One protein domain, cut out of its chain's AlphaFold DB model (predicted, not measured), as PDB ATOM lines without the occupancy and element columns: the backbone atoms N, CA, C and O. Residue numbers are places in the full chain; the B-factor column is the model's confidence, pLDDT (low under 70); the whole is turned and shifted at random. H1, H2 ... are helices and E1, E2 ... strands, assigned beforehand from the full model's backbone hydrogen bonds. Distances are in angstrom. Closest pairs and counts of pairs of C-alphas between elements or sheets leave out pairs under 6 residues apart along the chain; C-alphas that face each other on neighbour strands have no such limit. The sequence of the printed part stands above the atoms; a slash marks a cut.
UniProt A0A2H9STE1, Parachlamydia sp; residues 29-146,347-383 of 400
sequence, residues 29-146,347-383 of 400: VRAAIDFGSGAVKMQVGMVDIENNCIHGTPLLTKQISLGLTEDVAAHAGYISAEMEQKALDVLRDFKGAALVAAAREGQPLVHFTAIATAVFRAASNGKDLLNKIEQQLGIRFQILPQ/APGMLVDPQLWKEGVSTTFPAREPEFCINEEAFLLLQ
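What this domain is: This is residues 29 to 146 and 347 to 383 of the 400 residues of a protein of Parachlamydia sp (UniProt A0A2H9STE1). A twisted sheet of five strands has the long helix H2 and the shorter H4 over one face, while on the other face the sheet curls round the short helix H5. A long stretch without named elements, residues 358 to 375, leads from H6 to H7 over the edge strand E3. The 155 printed residues include seven named helices and five named strands, in the order E1 E2 E3 H1 H2 E4 H3 H4 E5 H5 H6 H7; the sheet, E3 E2 E1 E4 E5, is mixed, and so is the class, helices and strands. The whole is compact, with a radius of gyration of the C-alphas of 16.0 A and spans of 46 by 38 by 28 A.

Where its parts are: E1, residues 29 to 35, begins at C-alpha 29 (164.681, 107.146, 136.237). E2, residues 39 to 48, is 27.6 A long and bends by 50 degrees at residue 45; E3, residues 53 to 65, is 27.8 A long and bends by 99 degrees at residue 56. H1 is residues 68 to 74. H2, residues 81 to 104, runs 35.1 A from C-alpha 81 (186.937, 120.788, 116.565). E4 is residues 110 to 116, H3 118 to 122, H4 126 to 137, 16.5 A long, and E5 141 to 143. H5 is residues 347 to 352, H6 354 to 357, and H7 376 to 381, ending at C-alpha 381 (175.072, 106.536, 149.632).

How they stand to each other: E1, E2 and E3 form a meander, each the antiparallel neighbour of the one before, in two hairpins; N 32 and O 43 are 2.9 A apart, N 42 and O 62 2.8 A. E4 is parallel to E1, with N 33 and O 113 at 2.9 A, and to E5, with N 116 and O 142 at 2.8 A. H2 is on the sheet over E2 and E1, at a height of 8.7 A; the C-alphas of Val 44 and Ala 98 are 6.4 A apart. With residues 84 to 92 alone H2 touches H4, on the same face; the closest C-alphas, Leu 88 and Ile 133, are 6.5 A apart. H5 is on the opposite face, the closest C-alphas to E1 being Ala 32 and Ala 347, 5.5 A. H1 and H3 only just touch, with 3 pairs of C-alphas within 8 A, the closest Thr 69 and Val 119, 5.9 A. H6 only grazes the sheet with residues 356 to 357. H7 lies over E3, only just, with 3 of its C-alphas on that strand; Gly 56 and Ala 378 are the closest C-alphas, 4.2 A. Every O i to N i+4 pair is within hydrogen-bond range in H1, H2, H3, H4 and H7, and 1 of 2 in H5; H6 is too short for such a pair.

The domain as a whole: The C-alphas farthest apart, Ala 76 and Gly 106, are 46.9 A apart. Residues 147 to 346 are not printed, and C-alphas 146 and 347 are 15.6 A apart across the cut. H6 to H7 is a long link of 18 residues. Residues 359 to 383 are under 70 in pLDDT.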
ATOM      1  N   VAL A  29     163.246 106.885 136.400       91.94
ATOM      2  CA  VAL A  29     164.681 107.146 136.237       91.94
ATOM      3  C   VAL A  29     164.902 108.471 135.506       91.94
ATOM      4  O   VAL A  29     164.524 108.637 134.342       91.94
ATOM      5  N   ARG A  30     165.574 109.404 136.182       93.81
ATOM      6  CA  ARG A  30     166.050 110.674 135.622       93.81
ATOM      7  C   ARG A  30     167.570 110.657 135.489       93.81
ATOM      8  O   ARG A  30     168.269 110.177 136.377       93.81
ATOM      9  N   ALA A  31     168.076 111.210 134.391       94.88
ATOM     10  CA  ALA A  31     169.485 111.465 134.136       94.88
ATOM     11  C   ALA A  31     169.702 112.966 133.896       94.88
ATOM     12  O   ALA A  31     169.228 113.525 132.907       94.88
ATOM     13  N   ALA A  32     170.421 113.616 134.804       94.75
ATOM     14  CA  ALA A  32     170.775 115.026 134.715       94.75
ATOM     15  C   ALA A  32     172.213 115.181 134.218       94.75
ATOM     16  O   ALA A  32     173.119 114.568 134.783       94.75
ATOM     17  N   ILE A  33     172.420 116.002 133.184       96.44
ATOM     18  CA  ILE A  33     173.737 116.296 132.606       96.44
ATOM     19  C   ILE A  33     174.075 117.780 132.790       96.44
ATOM     20  O   ILE A  33     173.454 118.650 132.185       96.44
ATOM     21  N   ASP A  34     175.107 118.066 133.577       95.06
ATOM     22  CA  ASP A  34     175.697 119.400 133.709       95.06
ATOM     23  C   ASP A  34     176.905 119.503 132.767       95.06
ATOM     24  O   ASP A  34     177.966 118.909 133.005       95.06
ATOM     25  N   PHE A  35     176.728 120.233 131.660       95.81
ATOM     26  CA  PHE A  35     177.797 120.554 130.724       95.81
ATOM     27  C   PHE A  35     178.547 121.803 131.194       95.81
ATOM     28  O   PHE A  35     178.366 122.935 130.725       95.81
ATOM     29  N   GLY A  36     179.412 121.547 132.170       92.94
ATOM     30  CA  GLY A  36     180.270 122.521 132.810       92.94
ATOM     31  C   GLY A  36     181.419 122.999 131.924       92.94
ATOM     32  O   GLY A  36     181.882 122.323 131.007       92.94
ATOM     33  N   SER A  37     181.958 124.162 132.281       90.12
ATOM     34  CA  SER A  37     183.086 124.772 131.562       90.12
ATOM     35  C   SER A  37     184.422 124.029 131.741       90.12
ATOM     36  O   SER A  37     185.327 124.167 130.925       90.12
ATOM     37  N   GLY A  38     184.563 123.236 132.808       90.75
ATOM     38  CA  GLY A  38     185.752 122.408 133.061       90.75
ATOM     39  C   GLY A  38     185.512 120.914 132.850       90.75
ATOM     40  O   GLY A  38     186.414 120.191 132.432       90.75
ATOM     41  N   ALA A  39     184.294 120.441 133.102       92.31
ATOM     42  CA  ALA A  39     183.951 119.027 133.059       92.31
ATOM     43  C   ALA A  39     182.481 118.832 132.689       92.31
ATOM     44  O   ALA A  39     181.642 119.668 133.024       92.31
ATOM     45  N   VAL A  40     182.183 117.690 132.075       94.62
ATOM     46  CA  VAL A  40     180.820 117.183 131.904       94.62
ATOM     47  C   VAL A  40     180.516 116.250 133.056       94.62
ATOM     48  O   VAL A  40     181.302 115.350 133.365       94.62
ATOM     49  N   LYS A  41     179.371 116.458 133.689       94.81
ATOM     50  CA  LYS A  41     178.914 115.689 134.839       94.81
ATOM     51  C   LYS A  41     177.557 115.083 134.533       94.81
ATOM     52  O   LYS A  41     176.728 115.725 133.898       94.81
ATOM     53  N   MET A  42     177.330 113.859 134.988       95.44
ATOM     54  CA  MET A  42     176.039 113.200 134.902       95.44
ATOM     55  C   MET A  42     175.717 112.479 136.197       95.44
ATOM     56  O   MET A  42     176.555 111.756 136.742       95.44
ATOM     57  N   GLN A  43     174.472 112.623 136.627       94.25
ATOM     58  CA  GLN A  43     173.896 111.803 137.675       94.25
ATOM     59  C   GLN A  43     172.614 111.147 137.183       94.25
ATOM     60  O   GLN A  43     171.809 111.780 136.503       94.25
ATOM     61  N   VAL A  44     172.444 109.874 137.521       94.00
ATOM     62  CA  VAL A  44     171.256 109.080 137.224       94.00
ATOM     63  C   VAL A  44     170.670 108.621 138.545       94.00
ATOM     64  O   VAL A  44     171.389 108.047 139.361       94.00
ATOM     65  N   GLY A  45     169.385 108.870 138.762       92.19
ATOM     66  CA  GLY A  45     168.704 108.525 140.005       92.19
ATOM     67  C   GLY A  45     167.269 108.090 139.764       92.19
ATOM     68  O   GLY A  45     166.648 108.472 138.771       92.19
ATOM     69  N   MET A  46     166.758 107.289 140.695       90.06
ATOM     70  CA  MET A  46     165.329 107.043 140.824       90.06
ATOM     71  C   MET A  46     164.706 108.249 141.526       90.06
ATOM     72  O   MET A  46     165.187 108.638 142.587       90.06
ATOM     73  N   VAL A  47     163.685 108.866 140.940       87.56
ATOM     74  CA  VAL A  47     163.091 110.102 141.463       87.56
ATOM     75  C   VAL A  47     161.600 109.918 141.680       87.56
ATOM     76  O   VAL A  47     160.888 109.542 140.748       87.56
ATOM     77  N   ASP A  48     161.148 110.221 142.892       84.62
ATOM     78  CA  ASP A  48     159.740 110.449 143.195       84.62
ATOM     79  C   ASP A  48     159.315 111.772 142.564       84.62
ATOM     80  O   ASP A  48     159.790 112.846 142.950       84.62
ATOM     81  N   ILE A  49     158.433 111.714 141.575       81.50
ATOM     82  CA  ILE A  49     157.966 112.927 140.903       81.50
ATOM     83  C   ILE A  49     156.951 113.718 141.732       81.50
ATOM     84  O   ILE A  49     156.770 114.903 141.466       81.50
ATOM     85  N   GLU A  50     156.279 113.092 142.704       79.56
ATOM     86  CA  GLU A  50     155.286 113.770 143.543       79.56
ATOM     87  C   GLU A  50     155.987 114.624 144.599       79.56
ATOM     88  O   GLU A  50     155.642 115.790 144.798       79.56
ATOM     89  N   ASN A  51     157.019 114.052 145.221       77.38
ATOM     90  CA  ASN A  51     157.771 114.691 146.299       77.38
ATOM     91  C   ASN A  51     159.057 115.383 145.828       77.38
ATOM     92  O   ASN A  51     159.740 116.012 146.632       77.38
ATOM     93  N   ASN A  52     159.400 115.273 144.538       77.06
ATOM     94  CA  ASN A  52     160.655 115.768 143.968       77.06
ATOM     95  C   ASN A  52     161.872 115.320 144.788       77.06
ATOM     96  O   ASN A  52     162.733 116.120 145.148       77.06
ATOM     97  N   CYS A  53     161.928 114.027 145.108       76.31
ATOM     98  CA  CYS A  53     162.991 113.452 145.921       76.31
ATOM     99  C   CYS A  53     163.728 112.340 145.184       76.31
ATOM    100  O   CYS A  53     163.146 111.581 144.410       76.31
ATOM    101  N   ILE A  54     165.033 112.237 145.427       79.44
ATOM    102  CA  ILE A  54     165.832 111.111 144.941       79.44
ATOM    103  C   ILE A  54     165.608 109.941 145.904       79.44
ATOM    104  O   ILE A  54     165.833 110.069 147.108       79.44
ATOM    105  N   HIS A  55     165.181 108.796 145.379       79.00
ATOM    106  CA  HIS A  55     165.069 107.555 146.133       79.00
ATOM    107  C   HIS A  55     166.411 106.829 146.190       79.00
ATOM    108  O   HIS A  55     166.964 106.449 145.158       79.00
ATOM    109  N   GLY A  56     166.883 106.559 147.408       77.62
ATOM    110  CA  GLY A  56     168.069 105.742 147.639       77.62
ATOM    111  C   GLY A  56     169.323 106.314 146.978       77.62
ATOM    112  O   GLY A  56     169.510 107.523 146.870       77.62
ATOM    113  N   THR A  57     170.224 105.432 146.561       77.12
ATOM    114  CA  THR A  57     171.504 105.832 145.969       77.12
ATOM    115  C   THR A  57     171.303 106.195 144.497       77.12
ATOM    116  O   THR A  57     170.472 105.583 143.823       77.12
ATOM    117  N   PRO A  58     172.089 107.123 143.931       87.31
ATOM    118  CA  PRO A  58     172.122 107.305 142.491       87.31
ATOM    119  C   PRO A  58     172.496 105.985 141.835       87.31
ATOM    120  O   PRO A  58     173.403 105.289 142.295       87.31
ATOM    121  N   LEU A  59     171.831 105.679 140.729       91.38
ATOM    122  CA  LEU A  59     172.126 104.510 139.909       91.38
ATOM    123  C   LEU A  59     173.485 104.649 139.221       91.38
ATOM    124  O   LEU A  59     174.157 103.663 138.924       91.38
ATOM    125  N   LEU A  60     173.879 105.890 138.924       92.81
ATOM    126  CA  LEU A  60     175.147 106.204 138.286       92.81
ATOM    127  C   LEU A  60     175.549 107.648 138.578       92.81
ATOM    128  O   LEU A  60     174.737 108.564 138.495       92.81
ATOM    129  N   THR A  61     176.836 107.854 138.834       92.69
ATOM    130  CA  THR A  61     177.463 109.177 138.888       92.69
ATOM    131  C   THR A  61     178.713 109.137 138.012       92.69
ATOM    132  O   THR A  61     179.551 108.249 138.167       92.69
ATOM    133  N   LYS A  62     178.837 110.065 137.058       93.25
ATOM    134  CA  LYS A  62     179.977 110.154 136.133       93.25
ATOM    135  C   LYS A  62     180.434 111.590 135.945       93.25
ATOM    136  O   LYS A  62     179.618 112.467 135.703       93.25
ATOM    137  N   GLN A  63     181.743 111.809 135.950       93.25
ATOM    138  CA  GLN A  63     182.359 113.097 135.636       93.25
ATOM    139  C   GLN A  63     183.551 112.883 134.704       93.25
ATOM    140  O   GLN A  63     184.371 112.004 134.959       93.25
ATOM    141  N   ILE A  64     183.657 113.694 133.648       92.88
ATOM    142  CA  ILE A  64     184.800 113.703 132.728       92.88
ATOM    143  C   ILE A  64     185.251 115.138 132.472       92.88
ATOM    144  O   ILE A  64     184.457 115.988 132.071       92.88
ATOM    145  N   SER A  65     186.539 115.395 132.670       91.38
ATOM    146  CA  SER A  65     187.144 116.713 132.475       91.38
ATOM    147  C   SER A  65     187.456 116.980 131.004       91.38
ATOM    148  O   SER A  65     188.101 116.171 130.329       91.38
ATOM    149  N   LEU A  66     187.005 118.136 130.517       90.00
ATOM    150  CA  LEU A  66     187.201 118.596 129.143       90.00
ATOM    151  C   LEU A  66     188.037 119.884 129.077       90.00
ATOM    152  O   LEU A  66     188.861 119.993 128.183       90.00
ATOM    153  N   GLY A  67     187.929 120.789 130.057       90.69
ATOM    154  CA  GLY A  67     188.613 122.094 130.072       90.69
ATOM    155  C   GLY A  67     188.269 122.971 128.871       90.69
ATOM    156  O   GLY A  67     189.142 123.468 128.163       90.69
ATOM    157  N   LEU A  68     186.965 123.147 128.636       94.12
ATOM    158  CA  LEU A  68     186.445 123.998 127.567       94.12
ATOM    159  C   LEU A  68     186.852 125.463 127.753       94.12
ATOM    160  O   LEU A  68     187.038 126.167 126.770       94.12
ATOM    161  N   THR A  69     186.974 125.949 128.995       94.25
ATOM    162  CA  THR A  69     187.414 127.330 129.264       94.25
ATOM    163  C   THR A  69     188.791 127.598 128.666       94.25
ATOM    164  O   THR A  69     188.985 128.592 127.969       94.25
ATOM    165  N   GLU A  70     189.735 126.703 128.937       93.12
ATOM    166  CA  GLU A  70     191.102 126.773 128.443       93.12
ATOM    167  C   GLU A  70     191.149 126.624 126.916       93.12
ATOM    168  O   GLU A  70     191.825 127.400 126.241       93.12
ATOM    169  N   ASP A  71     190.376 125.684 126.365       95.50
ATOM    170  CA  ASP A  71     190.253 125.474 124.920       95.50
ATOM    171  C   ASP A  71     189.733 126.730 124.201       95.50
ATOM    172  O   ASP A  71     190.374 127.224 123.275       95.50
ATOM    173  N   VAL A  72     188.638 127.321 124.683       95.38
ATOM    174  CA  VAL A  72     188.055 128.547 124.115       95.38
ATOM    175  C   VAL A  72     189.023 129.725 124.196       95.38
ATOM    176  O   VAL A  72     189.140 130.504 123.244       95.38
ATOM    177  N   ALA A  73     189.754 129.851 125.305       93.25
ATOM    178  CA  ALA A  73     190.774 130.883 125.463       93.25
ATOM    179  C   ALA A  73     191.952 130.701 124.487       93.25
ATOM    180  O   ALA A  73     192.508 131.694 124.010       93.25
ATOM    181  N   ALA A  74     192.323 129.455 124.176       93.75
ATOM    182  CA  ALA A  74     193.390 129.128 123.231       93.75
ATOM    183  C   ALA A  74     192.966 129.298 121.761       93.75
ATOM    184  O   ALA A  74     193.807 129.585 120.911       93.75
ATOM    185  N   HIS A  75     191.669 129.183 121.466       94.81
ATOM    186  CA  HIS A  75     191.126 129.174 120.105       94.81
ATOM    187  C   HIS A  75     190.251 130.398 119.803       94.81
ATOM    188  O   HIS A  75     189.207 130.299 119.163       94.81
ATOM    189  N   ALA A  76     190.689 131.577 120.256       92.56
ATOM    190  CA  ALA A  76     190.089 132.871 119.915       92.56
ATOM    191  C   ALA A  76     188.565 132.953 120.154       92.56
ATOM    192  O   ALA A  76     187.837 133.568 119.375       92.56
ATOM    193  N   GLY A  77     188.077 132.339 121.235       94.38
ATOM    194  CA  GLY A  77     186.657 132.362 121.583       94.38
ATOM    195  C   GLY A  77     185.823 131.249 120.942       94.38
ATOM    196  O   GLY A  77     184.599 131.299 121.030       94.38
ATOM    197  N   TYR A  78     186.443 130.250 120.313       97.31
ATOM    198  CA  TYR A  78     185.758 129.090 119.736       97.31
ATOM    199  C   TYR A  78     186.080 127.818 120.511       97.31
ATOM    200  O   TYR A  78     187.212 127.617 120.934       97.31
ATOM    201  N   ILE A  79     185.097 126.931 120.642       97.19
ATOM    202  CA  ILE A  79     185.347 125.544 121.035       97.19
ATOM    203  C   ILE A  79     185.997 124.852 119.833       97.19
ATOM    204  O   ILE A  79     185.443 124.899 118.730       97.19
ATOM    205  N   SER A  80     187.170 124.255 120.026       96.69
ATOM    206  CA  SER A  80     187.929 123.610 118.955       96.69
ATOM    207  C   SER A  80     187.221 122.362 118.425       96.69
ATOM    208  O   SER A  80     186.439 121.713 119.123       96.69
ATOM    209  N   ALA A  81     187.519 121.983 117.179       96.62
ATOM    210  CA  ALA A  81     186.937 120.788 116.565       96.62
ATOM    211  C   ALA A  81     187.309 119.497 117.322       96.62
ATOM    212  O   ALA A  81     186.494 118.579 117.420       96.62
ATOM    213  N   GLU A  82     188.523 119.436 117.880       95.38
ATOM    214  CA  GLU A  82     188.960 118.327 118.734       95.38
ATOM    215  C   GLU A  82     188.095 118.239 119.995       95.38
ATOM    216  O   GLU A  82     187.596 117.166 120.344       95.38
ATOM    217  N   MET A  83     187.870 119.376 120.654       95.50
ATOM    218  CA  MET A  83     187.101 119.433 121.888       95.50
ATOM    219  C   MET A  83     185.613 119.147 121.667       95.50
ATOM    220  O   MET A  83     184.986 118.447 122.463       95.50
ATOM    221  N   GLU A  84     185.059 119.617 120.553       96.12
ATOM    222  CA  GLU A  84     183.719 119.261 120.093       96.12
ATOM    223  C   GLU A  84     183.571 117.744 119.893       96.12
ATOM    224  O   GLU A  84     182.609 117.146 120.386       96.12
ATOM    225  N   GLN A  85     184.529 117.098 119.221       96.31
ATOM    226  CA  GLN A  85     184.491 115.650 119.017       96.31
ATOM    227  C   GLN A  85     184.588 114.897 120.352       96.31
ATOM    228  O   GLN A  85     183.787 114.000 120.619       96.31
ATOM    229  N   LYS A  86     185.502 115.316 121.234       96.00
ATOM    230  CA  LYS A  86     185.661 114.737 122.574       96.00
ATOM    231  C   LYS A  86     184.385 114.875 123.411       96.00
ATOM    232  O   LYS A  86     183.982 113.925 124.080       96.00
ATOM    233  N   ALA A  87     183.726 116.032 123.357       96.25
ATOM    234  CA  ALA A  87     182.448 116.267 124.020       96.25
ATOM    235  C   ALA A  87     181.343 115.330 123.514       96.25
ATOM    236  O   ALA A  87     180.628 114.732 124.320       96.25
ATOM    237  N   LEU A  88     181.221 115.175 122.192       95.94
ATOM    238  CA  LEU A  88     180.255 114.264 121.573       95.94
ATOM    239  C   LEU A  88     180.471 112.816 122.022       95.94
ATOM    240  O   LEU A  88     179.502 112.125 122.343       95.94
ATOM    241  N   ASP A  89     181.724 112.367 122.080       96.44
ATOM    242  CA  ASP A  89     182.067 111.009 122.504       96.44
ATOM    243  C   ASP A  89     181.736 110.780 123.986       96.44
ATOM    244  O   ASP A  89     181.055 109.810 124.322       96.44
ATOM    245  N   VAL A  90     182.096 111.726 124.862       96.81
ATOM    246  CA  VAL A  90     181.756 111.670 126.295       96.81
ATOM    247  C   VAL A  90     180.245 111.619 126.518       96.81
ATOM    248  O   VAL A  90     179.763 110.811 127.314       96.81
ATOM    249  N   LEU A  91     179.477 112.452 125.815       97.38
ATOM    250  CA  LEU A  91     178.022 112.492 125.964       97.38
ATOM    251  C   LEU A  91     177.346 111.226 125.425       97.38
ATOM    252  O   LEU A  91     176.362 110.761 126.007       97.38
ATOM    253  N   ARG A  92     177.890 110.626 124.360       96.81
ATOM    254  CA  ARG A  92     177.432 109.326 123.852       96.81
ATOM    255  C   ARG A  92     177.652 108.225 124.888       96.81
ATOM    256  O   ARG A  92     176.725 107.460 125.167       96.81
ATOM    257  N   ASP A  93     178.831 108.195 125.505       97.31
ATOM    258  CA  ASP A  93     179.166 107.242 126.567       97.31
ATOM    259  C   ASP A  93     178.302 107.440 127.815       97.31
ATOM    260  O   ASP A  93     177.879 106.470 128.447       97.31
ATOM    261  N   PHE A  94     178.009 108.692 128.173       96.25
ATOM    262  CA  PHE A  94     177.128 109.031 129.288       96.25
ATOM    263  C   PHE A  94     175.712 108.518 129.039       96.25
ATOM    264  O   PHE A  94     175.176 107.783 129.868       96.25
ATOM    265  N   LYS A  95     175.140 108.809 127.864       94.81
ATOM    266  CA  LYS A  95     173.816 108.306 127.480       94.81
ATOM    267  C   LYS A  95     173.756 106.779 127.539       94.81
ATOM    268  O   LYS A  95     172.836 106.229 128.138       94.81
ATOM    269  N   GLY A  96     174.746 106.095 126.962       94.44
ATOM    270  CA  GLY A  96     174.826 104.633 126.995       94.44
ATOM    271  C   GLY A  96     174.908 104.079 128.420       94.44
ATOM    272  O   GLY A  96     174.166 103.164 128.774       94.44
ATOM    273  N   ALA A  97     175.758 104.667 129.266       95.44
ATOM    274  CA  ALA A  97     175.916 104.243 130.654       95.44
ATOM    275  C   ALA A  97     174.641 104.452 131.487       95.44
ATOM    276  O   ALA A  97     174.304 103.587 132.294       95.44
ATOM    277  N   ALA A  98     173.911 105.550 131.270       94.25
ATOM    278  CA  ALA A  98     172.642 105.808 131.946       94.25
ATOM    279  C   ALA A  98     171.577 104.757 131.596       94.25
ATOM    280  O   ALA A  98     170.925 104.227 132.493       94.25
ATOM    281  N   LEU A  99     171.454 104.395 130.313       92.38
ATOM    282  CA  LEU A  99     170.534 103.343 129.863       92.38
ATOM    283  C   LEU A  99     170.883 101.979 130.474       92.38
ATOM    284  O   LEU A  99     169.994 101.252 130.910       92.38
ATOM    285  N   VAL A 100     172.176 101.639 130.548       93.69
ATOM    286  CA  VAL A 100     172.635 100.393 131.186       93.69
ATOM    287  C   VAL A 100     172.334 100.389 132.685       93.69
ATOM    288  O   VAL A 100     171.883  99.369 133.201       93.69
ATOM    289  N   ALA A 101     172.569 101.503 133.385       91.50
ATOM    290  CA  ALA A 101     172.274 101.619 134.813       91.50
ATOM    291  C   ALA A 101     170.774 101.445 135.091       91.50
ATOM    292  O   ALA A 101     170.397 100.653 135.946       91.50
ATOM    293  N   ALA A 102     169.920 102.100 134.305       89.25
ATOM    294  CA  ALA A 102     168.470 102.005 134.445       89.25
ATOM    295  C   ALA A 102     167.930 100.595 134.128       89.25
ATOM    296  O   ALA A 102     167.093 100.059 134.855       89.25
ATOM    297  N   ALA A 103     168.471  99.940 133.094       88.88
ATOM    298  CA  ALA A 103     168.097  98.571 132.739       88.88
ATOM    299  C   ALA A 103     168.425  97.548 133.843       88.88
ATOM    300  O   ALA A 103     167.680  96.581 134.006       88.88
ATOM    301  N   ARG A 104     169.501  97.754 134.619       91.00
ATOM    302  CA  ARG A 104     169.848  96.895 135.772       91.00
ATOM    303  C   ARG A 104     168.804  96.960 136.889       91.00
ATOM    304  O   ARG A 104     168.587  95.950 137.548       91.00
ATOM    305  N   GLU A 105     168.120  98.092 137.022       86.62
ATOM    306  CA  GLU A 105     167.014  98.306 137.966       86.62
ATOM    307  C   GLU A 105     165.641  97.904 137.397       86.62
ATOM    308  O   GLU A 105     164.600  98.191 137.984       86.62
ATOM    309  N   GLY A 106     165.599  97.271 136.218       86.31
ATOM    310  CA  GLY A 106     164.344  96.880 135.570       86.31
ATOM    311  C   GLY A 106     163.528  98.051 135.005       86.31
ATOM    312  O   GLY A 106     162.378  97.849 134.617       86.31
ATOM    313  N   GLN A 107     164.107  99.255 134.916       82.50
ATOM    314  CA  GLN A 107     163.472 100.445 134.345       82.50
ATOM    315  C   GLN A 107     164.201 100.888 133.066       82.50
ATOM    316  O   GLN A 107     165.118 101.699 133.121       82.50
ATOM    317  N   PRO A 108     163.832 100.377 131.877       76.75
ATOM    318  CA  PRO A 108     164.570 100.670 130.644       76.75
ATOM    319  C   PRO A 108     164.373 102.103 130.120       76.75
ATOM    320  O   PRO A 108     165.110 102.533 129.232       76.75
ATOM    321  N   LEU A 109     163.378 102.836 130.629       88.50
ATOM    322  CA  LEU A 109     163.115 104.218 130.240       88.50
ATOM    323  C   LEU A 109     163.923 105.178 131.119       88.50
ATOM    324  O   LEU A 109     163.810 105.144 132.340       88.50
ATOM    325  N   VAL A 110     164.693 106.063 130.483       90.88
ATOM    326  CA  VAL A 110     165.454 107.126 131.150       90.88
ATOM    327  C   VAL A 110     165.027 108.473 130.592       90.88
ATOM    328  O   VAL A 110     165.104 108.701 129.383       90.88
ATOM    329  N   HIS A 111     164.622 109.378 131.477       92.38
ATOM    330  CA  HIS A 111     164.352 110.768 131.129       92.38
ATOM    331  C   HIS A 111     165.640 111.578 131.264       92.38
ATOM    332  O   HIS A 111     166.282 111.537 132.310       92.38
ATOM    333  N   PHE A 112     166.016 112.331 130.231       92.69
ATOM    334  CA  PHE A 112     167.223 113.159 130.243       92.69
ATOM    335  C   PHE A 112     166.876 114.641 130.373       92.69
ATOM    336  O   PHE A 112     165.982 115.128 129.684       92.69
ATOM    337  N   THR A 113     167.640 115.362 131.190       93.12
ATOM    338  CA  THR A 113     167.712 116.827 131.165       93.12
ATOM    339  C   THR A 113     169.171 117.253 131.117       93.12
ATOM    340  O   THR A 113     170.045 116.552 131.640       93.12
ATOM    341  N   ALA A 114     169.455 118.379 130.472       94.81
ATOM    342  CA  ALA A 114     170.818 118.856 130.344       94.81
ATOM    343  C   ALA A 114     170.920 120.382 130.353       94.81
ATOM    344  O   ALA A 114     170.139 121.080 129.701       94.81
ATOM    345  N   ILE A 115     171.926 120.890 131.061       95.25
ATOM    346  CA  ILE A 115     172.272 122.313 131.095       95.25
ATOM    347  C   ILE A 115     173.665 122.537 130.519       95.25
ATOM    348  O   ILE A 115     174.525 121.663 130.570       95.25
ATOM    349  N   ALA A 116     173.881 123.731 129.985       95.56
ATOM    350  CA  ALA A 116     175.167 124.221 129.523       95.56
ATOM    351  C   ALA A 116     175.466 125.569 130.193       95.56
ATOM    352  O   ALA A 116     174.586 126.424 130.300       95.56
ATOM    353  N   THR A 117     176.697 125.750 130.669       93.56
ATOM    354  CA  THR A 117     177.063 126.854 131.582       93.56
ATOM    355  C   THR A 117     177.939 127.918 130.902       93.56
ATOM    356  O   THR A 117     177.853 128.131 129.689       93.56
ATOM    357  N   ALA A 118     178.775 128.620 131.679       92.44
ATOM    358  CA  ALA A 118     179.519 129.819 131.289       92.44
ATOM    359  C   ALA A 118     180.219 129.745 129.928       92.44
ATOM    360  O   ALA A 118     180.062 130.655 129.115       92.44
ATOM    361  N   VAL A 119     180.942 128.663 129.640       94.50
ATOM    362  CA  VAL A 119     181.701 128.554 128.389       94.50
ATOM    363  C   VAL A 119     180.818 128.559 127.140       94.50
ATOM    364  O   VAL A 119     181.210 129.127 126.130       94.50
ATOM    365  N   PHE A 120     179.601 128.016 127.209       96.19
ATOM    366  CA  PHE A 120     178.671 127.998 126.074       96.19
ATOM    367  C   PHE A 120     177.983 129.343 125.853       96.19
ATOM    368  O   PHE A 120     177.535 129.619 124.743       96.19
ATOM    369  N   ARG A 121     177.917 130.186 126.894       94.12
ATOM    370  CA  ARG A 121     177.505 131.592 126.769       94.12
ATOM    371  C   ARG A 121     178.596 132.430 126.099       94.12
ATOM    372  O   ARG A 121     178.277 133.353 125.361       94.12
ATOM    373  N   ALA A 122     179.861 132.117 126.382       92.50
ATOM    374  CA  ALA A 122     181.015 132.885 125.923       92.50
ATOM    375  C   ALA A 122     181.521 132.477 124.530       92.50
ATOM    376  O   ALA A 122     181.990 133.333 123.782       92.50
ATOM    377  N   ALA A 123     181.461 131.190 124.184       96.38
ATOM    378  CA  ALA A 123     182.003 130.684 122.932       96.38
ATOM    379  C   ALA A 123     181.122 131.042 121.729       96.38
ATOM    380  O   ALA A 123     179.919 130.769 121.724       96.38
ATOM    381  N   SER A 124     181.740 131.550 120.663       97.31
ATOM    382  CA  SER A 124     181.055 131.975 119.434       97.31
ATOM    383  C   SER A 124     180.251 130.850 118.771       97.31
ATOM    384  O   SER A 124     179.188 131.101 118.212       97.31
ATOM    385  N   ASN A 125     180.735 129.607 118.854       97.31
ATOM    386  CA  ASN A 125     180.083 128.403 118.326       97.31
ATOM    387  C   ASN A 125     179.397 127.549 119.410       97.31
ATOM    388  O   ASN A 125     178.994 126.419 119.134       97.31
ATOM    389  N   GLY A 126     179.244 128.060 120.640       96.75
ATOM    390  CA  GLY A 126     178.691 127.294 121.761       96.75
ATOM    391  C   GLY A 126     177.282 126.764 121.479       96.75
ATOM    392  O   GLY A 126     177.013 125.579 121.659       96.75
ATOM    393  N   LYS A 127     176.389 127.618 120.965       96.44
ATOM    394  CA  LYS A 127     175.013 127.228 120.617       96.44
ATOM    395  C   LYS A 127     174.959 126.211 119.473       96.44
ATOM    396  O   LYS A 127     174.151 125.286 119.520       96.44
ATOM    397  N   ASP A 128     175.821 126.363 118.472       96.69
ATOM    398  CA  ASP A 128     175.858 125.469 117.312       96.69
ATOM    399  C   ASP A 128     176.303 124.058 117.707       96.69
ATOM    400  O   ASP A 128     175.691 123.078 117.278       96.69
ATOM    401  N   LEU A 129     177.295 123.951 118.600       95.94
ATOM    402  CA  LEU A 129     177.714 122.674 119.170       95.94
ATOM    403  C   LEU A 129     176.562 121.979 119.910       95.94
ATOM    404  O   LEU A 129     176.304 120.797 119.681       95.94
ATOM    405  N   LEU A 130     175.828 122.703 120.760       96.69
ATOM    406  CA  LEU A 130     174.693 122.130 121.493       96.69
ATOM    407  C   LEU A 130     173.581 121.646 120.551       96.69
ATOM    408  O   LEU A 130     173.067 120.545 120.739       96.69
ATOM    409  N   ASN A 131     173.267 122.405 119.495       95.44
ATOM    410  CA  ASN A 131     172.304 121.985 118.473       95.44
ATOM    411  C   ASN A 131     172.765 120.710 117.748       95.44
ATOM    412  O   ASN A 131     171.965 119.807 117.500       95.44
ATOM    413  N   LYS A 132     174.058 120.607 117.417       94.50
ATOM    414  CA  LYS A 132     174.635 119.409 116.790       94.50
ATOM    415  C   LYS A 132     174.541 118.192 117.713       94.50
ATOM    416  O   LYS A 132     174.193 117.103 117.256       94.50
ATOM    417  N   ILE A 133     174.820 118.370 119.004       93.44
ATOM    418  CA  ILE A 133     174.677 117.315 120.012       93.44
ATOM    419  C   ILE A 133     173.214 116.865 120.117       93.44
ATOM    420  O   ILE A 133     172.953 115.662 120.126       93.44
ATOM    421  N   GLU A 134     172.259 117.798 120.149       93.31
ATOM    422  CA  GLU A 134     170.828 117.478 120.180       93.31
ATOM    423  C   GLU A 134     170.411 116.663 118.948       93.31
ATOM    424  O   GLU A 134     169.766 115.627 119.090       93.31
ATOM    425  N   GLN A 135     170.856 117.047 117.748       93.88
ATOM    426  CA  GLN A 135     170.569 116.305 116.514       93.88
ATOM    427  C   GLN A 135     171.140 114.879 116.517       93.88
ATOM    428  O   GLN A 135     170.507 113.965 115.992       93.88
ATOM    429  N   GLN A 136     172.330 114.671 117.088       93.75
ATOM    430  CA  GLN A 136     172.993 113.362 117.078       93.75
ATOM    431  C   GLN A 136     172.561 112.446 118.224       93.75
ATOM    432  O   GLN A 136     172.485 111.230 118.049       93.75
ATOM    433  N   LEU A 137     172.326 113.009 119.410       91.62
ATOM    434  CA  LEU A 137     172.101 112.246 120.638       91.62
ATOM    435  C   LEU A 137     170.681 112.402 121.188       91.62
ATOM    436  O   LEU A 137     170.319 111.656 122.098       91.62
ATOM    437  N   GLY A 138     169.867 113.325 120.672       90.06
ATOM    438  CA  GLY A 138     168.530 113.616 121.196       90.06
ATOM    439  C   GLY A 138     168.543 114.190 122.615       90.06
ATOM    440  O   GLY A 138     167.556 114.062 123.331       90.06
ATOM    441  N   ILE A 139     169.674 114.753 123.054       89.00
ATOM    442  CA  ILE A 139     169.816 115.400 124.362       89.00
ATOM    443  C   ILE A 139     169.702 116.900 124.135       89.00
ATOM    444  O   ILE A 139     170.594 117.509 123.546       89.00
ATOM    445  N   ARG A 140     168.602 117.487 124.602       89.69
ATOM    446  CA  ARG A 140     168.377 118.926 124.515       89.69
ATOM    447  C   ARG A 140     169.091 119.638 125.658       89.69
ATOM    448  O   ARG A 140     168.837 119.340 126.822       89.69
ATOM    449  N   PHE A 141     169.941 120.599 125.314       92.25
ATOM    450  CA  PHE A 141     170.645 121.430 126.287       92.25
ATOM    451  C   PHE A 141     169.968 122.784 126.451       92.25
ATOM    452  O   PHE A 141     169.592 123.438 125.477       92.25
ATOM    453  N   GLN A 142     169.875 123.231 127.696       91.88
ATOM    454  CA  GLN A 142     169.476 124.587 128.040       91.88
ATOM    455  C   GLN A 142     170.724 125.379 128.430       91.88
ATOM    456  O   GLN A 142     171.416 125.015 129.380       91.88
ATOM    457  N   ILE A 143     171.038 126.453 127.699       93.62
ATOM    458  CA  ILE A 143     172.101 127.372 128.121       93.62
ATOM    459  C   ILE A 143     171.565 128.163 129.309       93.62
ATOM    460  O   ILE A 143     170.677 129.002 129.153       93.62
ATOM    461  N   LEU A 144     172.094 127.878 130.491       91.25
ATOM    462  CA  LEU A 144     171.584 128.428 131.733       91.25
ATOM    463  C   LEU A 144     172.179 129.826 131.960       91.25
ATOM    464  O   LEU A 144     173.403 129.972 131.882       91.25
ATOM    465  N   PRO A 145     171.377 130.873 132.226       93.62
ATOM    466  CA  PRO A 145     171.902 132.144 132.713       93.62
ATOM    467  C   PRO A 145     172.642 131.947 134.036       93.62
ATOM    468  O   PRO A 145     172.282 131.088 134.835       93.62
ATOM    469  N   GLN A 146     173.657 132.769 134.295       94.50
ATOM    470  CA  GLN A 146     174.465 132.630 135.507       94.50
ATOM    471  C   GLN A 146     173.651 132.823 136.797       94.50
ATOM    472  O   GLN A 146     173.927 132.183 137.807       94.50
ATOM    473  N   ALA A 347     174.271 118.568 139.394       89.31
ATOM    474  CA  ALA A 347     173.482 117.432 138.907       89.31
ATOM    475  C   ALA A 347     172.469 116.858 139.927       89.31
ATOM    476  O   ALA A 347     171.371 116.507 139.492       89.31
ATOM    477  N   PRO A 348     172.739 116.807 141.252       83.50
ATOM    478  CA  PRO A 348     171.734 116.382 142.227       83.50
ATOM    479  C   PRO A 348     170.525 117.321 142.278       83.50
ATOM    480  O   PRO A 348     169.391 116.851 142.215       83.50
ATOM    481  N   GLY A 349     170.752 118.641 142.311       82.06
ATOM    482  CA  GLY A 349     169.674 119.633 142.261       82.06
ATOM    483  C   GLY A 349     168.848 119.522 140.977       82.06
ATOM    484  O   GLY A 349     167.625 119.614 141.010       82.06
ATOM    485  N   MET A 350     169.496 119.216 139.849       90.00
ATOM    486  CA  MET A 350     168.811 119.049 138.562       90.00
ATOM    487  C   MET A 350     167.855 117.854 138.522       90.00
ATOM    488  O   MET A 350     166.858 117.896 137.805       90.00
ATOM    489  N   LEU A 351     168.147 116.770 139.248       87.12
ATOM    490  CA  LEU A 351     167.263 115.600 139.282       87.12
ATOM    491  C   LEU A 351     165.905 115.924 139.917       87.12
ATOM    492  O   LEU A 351     164.899 115.319 139.534       87.12
ATOM    493  N   VAL A 352     165.880 116.879 140.847       80.12
ATOM    494  CA  VAL A 352     164.708 117.214 141.665       80.12
ATOM    495  C   VAL A 352     164.030 118.526 141.280       80.12
ATOM    496  O   VAL A 352     162.860 118.689 141.598       80.12
ATOM    497  N   ASP A 353     164.695 119.432 140.561       83.81
ATOM    498  CA  ASP A 353     164.096 120.696 140.111       83.81
ATOM    499  C   ASP A 353     162.997 120.455 139.053       83.81
ATOM    500  O   ASP A 353     163.323 120.140 137.903       83.81
ATOM    501  N   PRO A 354     161.700 120.650 139.370       80.31
ATOM    502  CA  PRO A 354     160.606 120.360 138.447       80.31
ATOM    503  C   PRO A 354     160.660 121.180 137.156       80.31
ATOM    504  O   PRO A 354     160.128 120.750 136.131       80.31
ATOM    505  N   GLN A 355     161.262 122.372 137.183       80.44
ATOM    506  CA  GLN A 355     161.271 123.280 136.039       80.44
ATOM    507  C   GLN A 355     162.131 122.752 134.895       80.44
ATOM    508  O   GLN A 355     161.762 122.913 133.731       80.44
ATOM    509  N   LEU A 356     163.213 122.040 135.215       84.62
ATOM    510  CA  LEU A 356     164.091 121.408 134.228       84.62
ATOM    511  C   LEU A 356     163.459 120.193 133.531       84.62
ATOM    512  O   LEU A 356     164.029 119.695 132.557       84.62
ATOM    513  N   TRP A 357     162.297 119.733 134.007       83.69
ATOM    514  CA  TRP A 357     161.577 118.563 133.491       83.69
ATOM    515  C   TRP A 357     160.221 118.898 132.853       83.69
ATOM    516  O   TRP A 357     159.545 117.993 132.364       83.69
ATOM    517  N   LYS A 358     159.810 120.174 132.818       77.31
ATOM    518  CA  LYS A 358     158.593 120.601 132.106       77.31
ATOM    519  C   LYS A 358     158.843 120.623 130.595       77.31
ATOM    520  O   LYS A 358     159.740 121.315 130.115       77.31
ATOM    521  N   GLU A 359     158.018 119.922 129.820       55.75
ATOM    522  CA  GLU A 359     158.062 120.010 128.357       55.75
ATOM    523  C   GLU A 359     157.634 121.414 127.881       55.75
ATOM    524  O   GLU A 359     156.562 121.906 128.224       55.75
ATOM    525  N   GLY A 360     158.468 122.072 127.064       44.69
ATOM    526  CA  GLY A 360     158.058 123.236 126.267       44.69
ATOM    527  C   GLY A 360     157.966 124.605 126.965       44.69
ATOM    528  O   GLY A 360     157.412 125.522 126.363       44.69
ATOM    529  N   VAL A 361     158.509 124.802 128.173       34.00
ATOM    530  CA  VAL A 361     158.383 126.086 128.898       34.00
ATOM    531  C   VAL A 361     159.641 126.960 128.790       34.00
ATOM    532  O   VAL A 361     160.742 126.551 129.143       34.00
ATOM    533  N   SER A 362     159.446 128.197 128.320       35.22
ATOM    534  CA  SER A 362     160.366 129.333 128.466       35.22
ATOM    535  C   SER A 362     160.352 129.813 129.921       35.22
ATOM    536  O   SER A 362     159.284 130.052 130.482       35.22
ATOM    537  N   THR A 363     161.529 129.962 130.525       34.88
ATOM    538  CA  THR A 363     161.741 130.198 131.959       34.88
ATOM    539  C   THR A 363     161.136 131.514 132.462       34.88
ATOM    540  O   THR A 363     161.618 132.605 132.167       34.88
ATOM    541  N   THR A 364     160.099 131.413 133.294       30.23
ATOM    542  CA  THR A 364     159.771 132.419 134.315       30.23
ATOM    543  C   THR A 364     159.478 131.681 135.620       30.23
ATOM    544  O   THR A 364     158.618 130.801 135.660       30.23
ATOM    545  N   PHE A 365     160.247 131.993 136.666       40.28
ATOM    546  CA  PHE A 365     160.196 131.332 137.973       40.28
ATOM    547  C   PHE A 365     159.075 131.943 138.831       40.28
ATOM    548  O   PHE A 365     159.081 133.160 139.034       40.28
ATOM    549  N   PRO A 366     158.117 131.161 139.360       32.06
ATOM    550  CA  PRO A 366     157.165 131.657 140.347       32.06
ATOM    551  C   PRO A 366     157.747 131.664 141.773       32.06
ATOM    552  O   PRO A 366     158.635 130.894 142.121       32.06
ATOM    553  N   ALA A 367     157.192 132.531 142.624       35.69
ATOM    554  CA  ALA A 367     157.684 132.888 143.960       35.69
ATOM    555  C   ALA A 367     157.514 131.823 145.076       35.69
ATOM    556  O   ALA A 367     157.809 132.114 146.236       35.69
ATOM    557  N   ARG A 368     157.017 130.615 144.780       35.53
ATOM    558  CA  ARG A 368     156.835 129.534 145.770       35.53
ATOM    559  C   ARG A 368     156.936 128.158 145.113       35.53
ATOM    560  O   ARG A 368     156.204 127.901 144.164       35.53
ATOM    561  N   GLU A 369     157.776 127.288 145.675       44.06
ATOM    562  CA  GLU A 369     158.009 125.902 145.236       44.06
ATOM    563  C   GLU A 369     158.230 124.943 146.438       44.06
ATOM    564  O   GLU A 369     158.425 125.442 147.551       44.06
ATOM    565  N   PRO A 370     158.066 123.609 146.245       37.44
ATOM    566  CA  PRO A 370     157.723 122.629 147.289       37.44
ATOM    567  C   PRO A 370     158.885 122.247 148.225       37.44
ATOM    568  O   PRO A 370     160.048 122.471 147.910       37.44
ATOM    569  N   GLU A 371     158.558 121.667 149.385       38.09
ATOM    570  CA  GLU A 371     159.527 121.146 150.361       38.09
ATOM    571  C   GLU A 371     160.341 119.994 149.747       38.09
ATOM    572  O   GLU A 371     159.799 118.938 149.424       38.09
ATOM    573  N   PHE A 372     161.645 120.212 149.558       45.16
ATOM    574  CA  PHE A 372     162.579 119.220 149.029       45.16
ATOM    575  C   PHE A 372     163.008 118.247 150.133       45.16
ATOM    576  O   PHE A 372     163.486 118.673 151.183       45.16
ATOM    577  N   CYS A 373     162.928 116.943 149.873       42.28
ATOM    578  CA  CYS A 373     163.493 115.919 150.751       42.28
ATOM    579  C   CYS A 373     164.570 115.136 149.995       42.28
ATOM    580  O   CYS A 373     164.264 114.399 149.067       42.28
ATOM    581  N   ILE A 374     165.831 115.237 150.407       44.59
ATOM    582  CA  ILE A 374     166.799 114.158 150.173       44.59
ATOM    583  C   ILE A 374     166.796 113.347 151.460       44.59
ATOM    584  O   ILE A 374     167.115 113.894 152.513       44.59
ATOM    585  N   ASN A 375     166.383 112.077 151.422       40.78
ATOM    586  CA  ASN A 375     166.438 111.275 152.642       40.78
ATOM    587  C   ASN A 375     167.914 111.062 153.064       40.78
ATOM    588  O   ASN A 375     168.813 110.997 152.220       40.78
ATOM    589  N   GLU A 376     168.188 110.987 154.371       42.94
ATOM    590  CA  GLU A 376     169.562 110.847 154.889       42.94
ATOM    591  C   GLU A 376     170.288 109.603 154.338       42.94
ATOM    592  O   GLU A 376     171.503 109.630 154.130       42.94
ATOM    593  N   GLU A 377     169.557 108.522 154.041       39.59
ATOM    594  CA  GLU A 377     170.119 107.287 153.477       39.59
ATOM    595  C   GLU A 377     170.630 107.479 152.036       39.59
ATOM    596  O   GLU A 377     171.724 107.025 151.701       39.59
ATOM    597  N   ALA A 378     169.901 108.219 151.198       40.50
ATOM    598  CA  ALA A 378     170.293 108.602 149.845       40.50
ATOM    599  C   ALA A 378     171.541 109.488 149.871       40.50
ATOM    600  O   ALA A 378     172.460 109.289 149.075       40.50
ATOM    601  N   PHE A 379     171.615 110.417 150.829       42.88
ATOM    602  CA  PHE A 379     172.761 111.307 151.023       42.88
ATOM    603  C   PHE A 379     174.035 110.567 151.459       42.88
ATOM    604  O   PHE A 379     175.116 110.873 150.955       42.88
ATOM    605  N   LEU A 380     173.941 109.577 152.352       39.19
ATOM    606  CA  LEU A 380     175.091 108.761 152.770       39.19
ATOM    607  C   LEU A 380     175.614 107.852 151.645       39.19
ATOM    608  O   LEU A 380     176.798 107.502 151.623       39.19
ATOM    609  N   LEU A 381     174.763 107.506 150.681       39.38
ATOM    610  CA  LEU A 381     175.072 106.536 149.632       39.38
ATOM    611  C   LEU A 381     175.343 107.150 148.242       39.38
ATOM    612  O   LEU A 381     176.058 106.541 147.446       39.38
ATOM    613  N   LEU A 382     174.920 108.400 147.995       36.09
ATOM    614  CA  LEU A 382     175.390 109.316 146.929       36.09
ATOM    615  C   LEU A 382     176.927 109.413 146.835       36.09
ATOM    616  O   LEU A 382     177.490 109.880 145.848       36.09
ATOM    617  N   GLN A 383     177.596 108.963 147.888       41.84
ATOM    618  CA  GLN A 383     179.009 109.090 148.153       41.84
ATOM    619  C   GLN A 383     179.855 107.864 147.742       41.84
ATOM    620  O   GLN A 383     181.019 107.764 148.146       41.84
TER     621      GLN A 383